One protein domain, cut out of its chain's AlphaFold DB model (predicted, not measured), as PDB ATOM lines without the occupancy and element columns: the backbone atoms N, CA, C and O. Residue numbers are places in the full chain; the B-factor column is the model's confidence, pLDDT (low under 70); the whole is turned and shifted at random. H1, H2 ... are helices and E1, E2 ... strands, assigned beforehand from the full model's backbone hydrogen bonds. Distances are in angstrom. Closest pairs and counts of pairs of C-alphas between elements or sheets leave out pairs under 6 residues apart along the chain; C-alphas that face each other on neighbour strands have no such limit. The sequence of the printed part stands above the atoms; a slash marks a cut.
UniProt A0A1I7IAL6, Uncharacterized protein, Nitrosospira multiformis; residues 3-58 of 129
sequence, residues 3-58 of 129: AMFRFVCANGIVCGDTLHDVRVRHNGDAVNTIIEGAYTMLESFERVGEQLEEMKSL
ATOM      1  N   ALA A   3      44.154 -39.625 -25.275       57.62
ATOM      2  CA  ALA A   3      42.839 -39.487 -24.673       57.62
ATOM      3  C   ALA A   3      41.838 -39.098 -25.743       57.62
ATOM      4  O   ALA A   3      42.127 -38.288 -26.622       57.62
ATOM      5  N   MET A   4      40.648 -39.674 -25.647       67.69
ATOM      6  CA  MET A   4      39.538 -39.332 -26.502       67.69
ATOM      7  C   MET A   4      38.452 -38.664 -25.679       67.69
ATOM      8  O   MET A   4      37.726 -39.289 -24.914       67.69
ATOM      9  N   PHE A   5      38.278 -37.367 -25.876       62.66
ATOM     10  CA  PHE A   5      37.184 -36.669 -25.232       62.66
ATOM     11  C   PHE A   5      35.956 -36.665 -26.129       62.66
ATOM     12  O   PHE A   5      35.896 -35.951 -27.132       62.66
ATOM     13  N   ARG A   6      34.922 -37.412 -25.743       69.88
ATOM     14  CA  ARG A   6      33.619 -37.253 -26.378       69.88
ATOM     15  C   ARG A   6      32.910 -36.068 -25.728       69.88
ATOM     16  O   ARG A   6      32.298 -36.211 -24.671       69.88
ATOM     17  N   PHE A   7      32.997 -34.896 -26.367       65.44
ATOM     18  CA  PHE A   7      32.510 -33.614 -25.828       65.44
ATOM     19  C   PHE A   7      31.071 -33.685 -25.310       65.44
ATOM     20  O   PHE A   7      30.767 -33.235 -24.210       65.44
ATOM     21  N   VAL A   8      30.201 -34.355 -26.063       61.28
ATOM     22  CA  VAL A   8      28.795 -34.544 -25.697       61.28
ATOM     23  C   VAL A   8      28.618 -35.393 -24.427       61.28
ATOM     24  O   VAL A   8      27.664 -35.197 -23.674       61.28
ATOM     25  N   CYS A   9      29.512 -36.347 -24.166       60.88
ATOM     26  CA  CYS A   9      29.499 -37.151 -22.947       60.88
ATOM     27  C   CYS A   9      30.186 -36.437 -21.788       60.88
ATOM     28  O   CYS A   9      29.893 -36.753 -20.644       60.88
ATOM     29  N   ALA A  10      31.138 -35.546 -22.057       67.81
ATOM     30  CA  ALA A  10      32.093 -35.047 -21.071       67.81
ATOM     31  C   ALA A  10      32.716 -36.160 -20.195       67.81
ATOM     32  O   ALA A  10      32.992 -35.961 -19.018       67.81
ATOM     33  N   ASN A  11      32.886 -37.358 -20.761       67.00
ATOM     34  CA  ASN A  11      33.242 -38.569 -20.018       67.00
ATOM     35  C   ASN A  11      34.753 -38.798 -19.895       67.00
ATOM     36  O   ASN A  11      35.161 -39.753 -19.242       67.00
ATOM     37  N   GLY A  12      35.581 -37.928 -20.489       64.81
ATOM     38  CA  GLY A  12      37.020 -37.923 -20.223       64.81
ATOM     39  C   GLY A  12      37.731 -39.231 -20.571       64.81
ATOM     40  O   GLY A  12      38.656 -39.583 -19.848       64.81
ATOM     41  N   ILE A  13      37.292 -39.977 -21.601       69.94
ATOM     42  CA  ILE A  13      37.906 -41.272 -21.945       69.94
ATOM     43  C   ILE A  13      39.405 -41.072 -22.197       69.94
ATOM     44  O   ILE A  13      39.813 -40.316 -23.075       69.94
ATOM     45  N   VAL A  14      40.230 -41.791 -21.444       62.34
ATOM     46  CA  VAL A  14      41.660 -41.949 -21.710       62.34
ATOM     47  C   VAL A  14      41.854 -43.375 -22.210       62.34
ATOM     48  O   VAL A  14      41.421 -44.311 -21.541       62.34
ATOM     49  N   CYS A  15      42.436 -43.543 -23.399       51.50
ATOM     50  CA  CYS A  15      42.633 -44.847 -24.025       51.50
ATOM     51  C   CYS A  15      44.128 -45.054 -24.278       51.50
ATOM     52  O   CYS A  15      44.757 -44.282 -24.996       51.50
ATOM     53  N   GLY A  16      44.705 -46.072 -23.648       50.53
ATOM     54  CA  GLY A  16      46.096 -46.452 -23.861       50.53
ATOM     55  C   GLY A  16      46.768 -46.973 -22.600       50.53
ATOM     56  O   GLY A  16      46.377 -46.645 -21.479       50.53
ATOM     57  N   ASP A  17      47.811 -47.767 -22.804       47.94
ATOM     58  CA  ASP A  17      48.710 -48.189 -21.739       47.94
ATOM     59  C   ASP A  17      49.522 -46.975 -21.241       47.94
ATOM     60  O   ASP A  17      49.916 -46.102 -22.024       47.94
ATOM     61  N   THR A  18      49.817 -46.901 -19.939       50.53
ATOM     62  CA  THR A  18      50.728 -45.904 -19.330       50.53
ATOM     63  C   THR A  18      52.193 -46.146 -19.721       50.53
ATOM     64  O   THR A  18      53.078 -46.183 -18.873       50.53
ATOM     65  N   LEU A  19      52.477 -46.347 -21.008       44.12
ATOM     66  CA  LEU A  19      53.822 -46.656 -21.498       44.12
ATOM     67  C   LEU A  19      54.680 -45.403 -21.740       44.12
ATOM     68  O   LEU A  19      55.899 -45.510 -21.799       44.12
ATOM     69  N   HIS A  20      54.077 -44.210 -21.808       53.25
ATOM     70  CA  HIS A  20      54.781 -42.966 -22.148       53.25
ATOM     71  C   HIS A  20      54.389 -41.811 -21.210       53.25
ATOM     72  O   HIS A  20      53.583 -40.950 -21.575       53.25
ATOM     73  N   ASP A  21      54.919 -41.828 -19.980       57.47
ATOM     74  CA  ASP A  21      54.932 -40.676 -19.062       57.47
ATOM     75  C   ASP A  21      56.180 -39.828 -19.362       57.47
ATOM     76  O   ASP A  21      57.298 -40.200 -19.001       57.47
ATOM     77  N   VAL A  22      56.009 -38.713 -20.083       64.38
ATOM     78  CA  VAL A  22      57.113 -37.802 -20.422       64.38
ATOM     79  C   VAL A  22      57.282 -36.801 -19.286       64.38
ATOM     80  O   VAL A  22      56.527 -35.836 -19.162       64.38
ATOM     81  N   ARG A  23      58.300 -37.014 -18.450       69.25
ATOM     82  CA  ARG A  23      58.671 -36.081 -17.379       69.25
ATOM     83  C   ARG A  23      59.798 -35.172 -17.838       69.25
ATOM     84  O   ARG A  23      60.950 -35.592 -17.909       69.25
ATOM     85  N   VAL A  24      59.470 -33.908 -18.091       72.12
ATOM     86  CA  VAL A  24      60.461 -32.892 -18.461       72.12
ATOM     87  C   VAL A  24      60.969 -32.205 -17.199       72.12
ATOM     88  O   VAL A  24      60.197 -31.602 -16.452       72.12
ATOM     89  N   ARG A  25      62.278 -32.275 -16.947       78.38
ATOM     90  CA  ARG A  25      62.905 -31.443 -15.914       78.38
ATOM     91  C   ARG A  25      63.038 -30.016 -16.448       78.38
ATOM     92  O   ARG A  25      63.398 -29.824 -17.603       78.38
ATOM     93  N   HIS A  26      62.805 -29.005 -15.611       76.69
ATOM     94  CA  HIS A  26      63.004 -27.597 -15.995       76.69
ATOM     95  C   HIS A  26      64.488 -27.191 -16.130       76.69
ATOM     96  O   HIS A  26      64.786 -26.013 -16.303       76.69
ATOM     97  N   ASN A  27      65.424 -28.142 -16.035       76.69
ATOM     98  CA  ASN A  27      66.855 -27.935 -16.219       76.69
ATOM     99  C   ASN A  27      67.429 -28.904 -17.270       76.69
ATOM    100  O   ASN A  27      66.967 -30.035 -17.395       76.69
ATOM    101  N   GLY A  28      68.455 -28.464 -18.006       73.00
ATOM    102  CA  GLY A  28      69.031 -29.214 -19.130       73.00
ATOM    103  C   GLY A  28      68.329 -28.931 -20.463       73.00
ATOM    104  O   GLY A  28      67.744 -27.864 -20.646       73.00
ATOM    105  N   ASP A  29      68.403 -29.879 -21.398       75.19
ATOM    106  CA  ASP A  29      67.838 -29.771 -22.751       75.19
ATOM    107  C   ASP A  29      66.330 -30.071 -22.777       75.19
ATOM    108  O   ASP A  29      65.845 -31.039 -23.365       75.19
ATOM    109  N   ALA A  30      65.569 -29.231 -22.077       76.81
ATOM    110  CA  ALA A  30      64.123 -29.372 -21.975       76.81
ATOM    111  C   ALA A  30      63.426 -29.276 -23.345       76.81
ATOM    112  O   ALA A  30      62.373 -29.877 -23.535       76.81
ATOM    113  N   VAL A  31      64.006 -28.540 -24.299       80.06
ATOM    114  CA  VAL A  31      63.402 -28.303 -25.616       80.06
ATOM    115  C   VAL A  31      63.396 -29.581 -26.449       80.06
ATOM    116  O   VAL A  31      62.329 -29.968 -26.924       80.06
ATOM    117  N   ASN A  32      64.529 -30.279 -26.575       81.19
ATOM    118  CA  ASN A  32      64.563 -31.522 -27.349       81.19
ATOM    119  C   ASN A  32      63.713 -32.623 -26.701       81.19
ATOM    120  O   ASN A  32      62.974 -33.304 -27.405       81.19
ATOM    121  N   THR A  33      63.696 -32.724 -25.364       80.25
ATOM    122  CA  THR A  33      62.813 -33.679 -24.664       80.25
ATOM    123  C   THR A  33      61.324 -33.396 -24.909       80.25
ATOM    124  O   THR A  33      60.529 -34.329 -25.022       80.25
ATOM    125  N   ILE A  34      60.919 -32.123 -25.013       81.75
ATOM    126  CA  ILE A  34      59.534 -31.760 -25.359       81.75
ATOM    127  C   ILE A  34      59.213 -32.157 -26.800       81.75
ATOM    128  O   ILE A  34      58.136 -32.696 -27.051       81.75
ATOM    129  N   ILE A  35      60.128 -31.899 -27.737       83.00
ATOM    130  CA  ILE A  35      59.938 -32.224 -29.155       83.00
ATOM    131  C   ILE A  35      59.781 -33.738 -29.334       83.00
ATOM    132  O   ILE A  35      58.815 -34.182 -29.949       83.00
ATOM    133  N   GLU A  36      60.674 -34.530 -28.743       81.88
ATOM    134  CA  GLU A  36      60.588 -35.996 -28.765       81.88
ATOM    135  C   GLU A  36      59.292 -36.492 -28.114       81.88
ATOM    136  O   GLU A  36      58.568 -37.292 -28.703       81.88
ATOM    137  N   GLY A  37      58.938 -35.947 -26.944       78.19
ATOM    138  CA  GLY A  37      57.688 -36.281 -26.266       78.19
ATOM    139  C   GLY A  37      56.445 -35.980 -27.108       78.19
ATOM    140  O   GLY A  37      55.497 -36.764 -27.096       78.19
ATOM    141  N   ALA A  38      56.449 -34.884 -27.871       81.50
ATOM    142  CA  ALA A  38      55.356 -34.537 -28.773       81.50
ATOM    143  C   ALA A  38      55.228 -35.538 -29.935       81.50
ATOM    144  O   ALA A  38      54.111 -35.954 -30.241       81.50
ATOM    145  N   TYR A  39      56.337 -35.979 -30.538       81.56
ATOM    146  CA  TYR A  39      56.304 -36.998 -31.596       81.56
ATOM    147  C   TYR A  39      55.795 -38.350 -31.087       81.56
ATOM    148  O   TYR A  39      54.912 -38.939 -31.705       81.56
ATOM    149  N   THR A  40      56.241 -38.798 -29.912       77.12
ATOM    150  CA  THR A  40      55.713 -40.025 -29.292       77.12
ATOM    151  C   THR A  40      54.213 -39.918 -28.976       77.12
ATOM    152  O   THR A  40      53.469 -40.900 -29.061       77.12
ATOM    153  N   MET A  41      53.723 -38.724 -28.619       74.31
ATOM    154  CA  MET A  41      52.283 -38.502 -28.455       74.31
ATOM    155  C   MET A  41      51.525 -38.599 -29.783       74.31
ATOM    156  O   MET A  41      50.431 -39.159 -29.788       74.31
ATOM    157  N   LEU A  42      52.087 -38.099 -30.891       78.00
ATOM    158  CA  LEU A  42      51.468 -38.201 -32.219       78.00
ATOM    159  C   LEU A  42      51.259 -39.660 -32.640       78.00
ATOM    160  O   LEU A  42      50.146 -40.018 -33.019       78.00
ATOM    161  N   GLU A  43      52.263 -40.517 -32.454       75.94
ATOM    162  CA  GLU A  43      52.148 -41.961 -32.720       75.94
ATOM    163  C   GLU A  43      51.056 -42.626 -31.862       75.94
ATOM    164  O   GLU A  43      50.325 -43.511 -32.309       75.94
ATOM    165  N   SER A  44      50.882 -42.165 -30.620       74.69
ATOM    166  CA  SER A  44      49.843 -42.693 -29.729       74.69
ATOM    167  C   SER A  44      48.420 -42.375 -30.217       74.69
ATOM    168  O   SER A  44      47.493 -43.130 -29.917       74.69
ATOM    169  N   PHE A  45      48.215 -41.268 -30.943       75.00
ATOM    170  CA  PHE A  45      46.891 -40.900 -31.458       75.00
ATOM    171  C   PHE A  45      46.440 -41.792 -32.611       75.00
ATOM    172  O   PHE A  45      45.259 -42.137 -32.658       75.00
ATOM    173  N   GLU A  46      47.353 -42.194 -33.498       80.88
ATOM    174  CA  GLU A  46      47.042 -43.125 -34.590       80.88
ATOM    175  C   GLU A  46      46.523 -44.449 -34.025       80.88
ATOM    176  O   GLU A  46      45.420 -44.880 -34.365       80.88
ATOM    177  N   ARG A  47      47.233 -45.007 -33.040       79.69
ATOM    178  CA  ARG A  47      46.830 -46.243 -32.358       79.69
ATOM    179  C   ARG A  47      45.463 -46.138 -31.675       79.69
ATOM    180  O   ARG A  47      44.673 -47.077 -31.735       79.69
ATOM    181  N   VAL A  48      45.150 -45.011 -31.030       79.56
ATOM    182  CA  VAL A  48      43.813 -44.800 -30.438       79.56
ATOM    183  C   VAL A  48      42.733 -44.690 -31.512       79.56
ATOM    184  O   VAL A  48      41.618 -45.170 -31.305       79.56
ATOM    185  N   GLY A  49      43.050 -44.077 -32.656       82.44
ATOM    186  CA  GLY A  49      42.167 -44.045 -33.818       82.44
ATOM    187  C   GLY A  49      41.828 -45.452 -34.308       82.44
ATOM    188  O   GLY A  49      40.651 -45.777 -34.447       82.44
ATOM    189  N   GLU A  50      42.840 -46.301 -34.481       87.06
ATOM    190  CA  GLU A  50      42.677 -47.698 -34.896       87.06
ATOM    191  C   GLU A  50      41.816 -48.499 -33.914       87.06
ATOM    192  O   GLU A  50      40.851 -49.139 -34.328       87.06
ATOM    193  N   GLN A  51      42.099 -48.409 -32.610       84.44
ATOM    194  CA  GLN A  51      41.315 -49.103 -31.582       84.44
ATOM    195  C   GLN A  51      39.850 -48.662 -31.577       84.44
ATOM    196  O   GLN A  51      38.945 -49.479 -31.405       84.44
ATOM    197  N   LEU A  52      39.593 -47.367 -31.768       86.00
ATOM    198  CA  LEU A  52      38.227 -46.876 -31.860       86.00
ATOM    199  C   LEU A  52      37.523 -47.412 -33.112       86.00
ATOM    200  O   LEU A  52      36.366 -47.822 -33.014       86.00
ATOM    201  N   GLU A  53      38.176 -47.409 -34.274       90.81
ATOM    202  CA  GLU A  53      37.569 -47.935 -35.499       90.81
ATOM    203  C   GLU A  53      37.322 -49.449 -35.400       90.81
ATOM    204  O   GLU A  53      36.249 -49.923 -35.781       90.81
ATOM    205  N   GLU A  54      38.227 -50.198 -34.769       92.12
ATOM    206  CA  GLU A  54      38.028 -51.615 -34.458       92.12
ATOM    207  C   GLU A  54      36.796 -51.822 -33.562       92.12
ATOM    208  O   GLU A  54      35.896 -52.597 -33.900       92.12
ATOM    209  N   MET A  55      36.676 -51.063 -32.468       92.50
ATOM    210  CA  MET A  55      35.516 -51.139 -31.575       92.50
ATOM    211  C   MET A  55      34.202 -50.736 -32.264       92.50
ATOM    212  O   MET A  55      33.156 -51.311 -31.967       92.50
ATOM    213  N   LYS A  56      34.218 -49.762 -33.180       92.12
ATOM    214  CA  LYS A  56      33.025 -49.402 -33.966       92.12
ATOM    215  C   LYS A  56      32.636 -50.492 -34.962       92.12
ATOM    216  O   LYS A  56      31.454 -50.649 -35.255       92.12
ATOM    217  N   SER A  57      33.613 -51.224 -35.495       95.81
ATOM    218  CA  SER A  57      33.367 -52.308 -36.452       95.81
ATOM    219  C   SER A  57      32.730 -53.542 -35.796       95.81
ATOM    220  O   SER A  57      31.979 -54.279 -36.440       95.81
ATOM    221  N   LEU A  58      32.969 -53.745 -34.495       96.56
ATOM    222  CA  LEU A  58      32.437 -54.869 -33.735       96.56
ATOM    223  C   LEU A  58      30.994 -54.600 -33.285       96.56
ATOM    224  O   LEU A  58      30.747 -53.859 -32.333       96.56
TER     225      LEU A  58
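What this domain is: This is residues 3 to 58 of the 129 residues of an uncharacterized protein of Nitrosospira multiformis (UniProt A0A1I7IAL6). The printed part opens with a small loop that folds back on itself, residues 6 to 11 sticking out, and ends in one long helix, H1, which makes the length of a rod. Between them a short strand, E1, leads into a long link that runs over to the far end of H1, where the helix begins. The printed part has 56 residues, with one named strand and then one named helix; of the 31 residues in named elements helices hold 28 and strands 3, the class being mostly helix, and the whole is loose, with a radius of gyration of the C-alphas of 14.5 A and spans of 46 by 22 by 15 A.

How they stand to each other: Residues 3 to 4 pair antiparallel with residues 13 to 14 of E1, residues 13 to 15, which pairs with no named strand. The closest C-alphas of E1 and H1, residues 30 to 57, are those of Cys 15 and Val 48, 6.5 A apart. In H1, 22 of 24 O i to N i+4 pairs are within hydrogen-bond range.

Where its parts are: E1 begins at C-alpha 13 (37.906, -41.272, -21.945). H1 runs 41.0 A from C-alpha 30 (64.123, -29.372, -21.975) to C-alpha 57 (33.367, -52.308, -36.452).

The domain as a whole: The C-alphas farthest apart, Asn 27 and Leu 58, are 47.1 A apart. The printed part has no cut. The link from E1 to H1 is long, 14 residues. Residues 3 to 23 have pLDDT under 70.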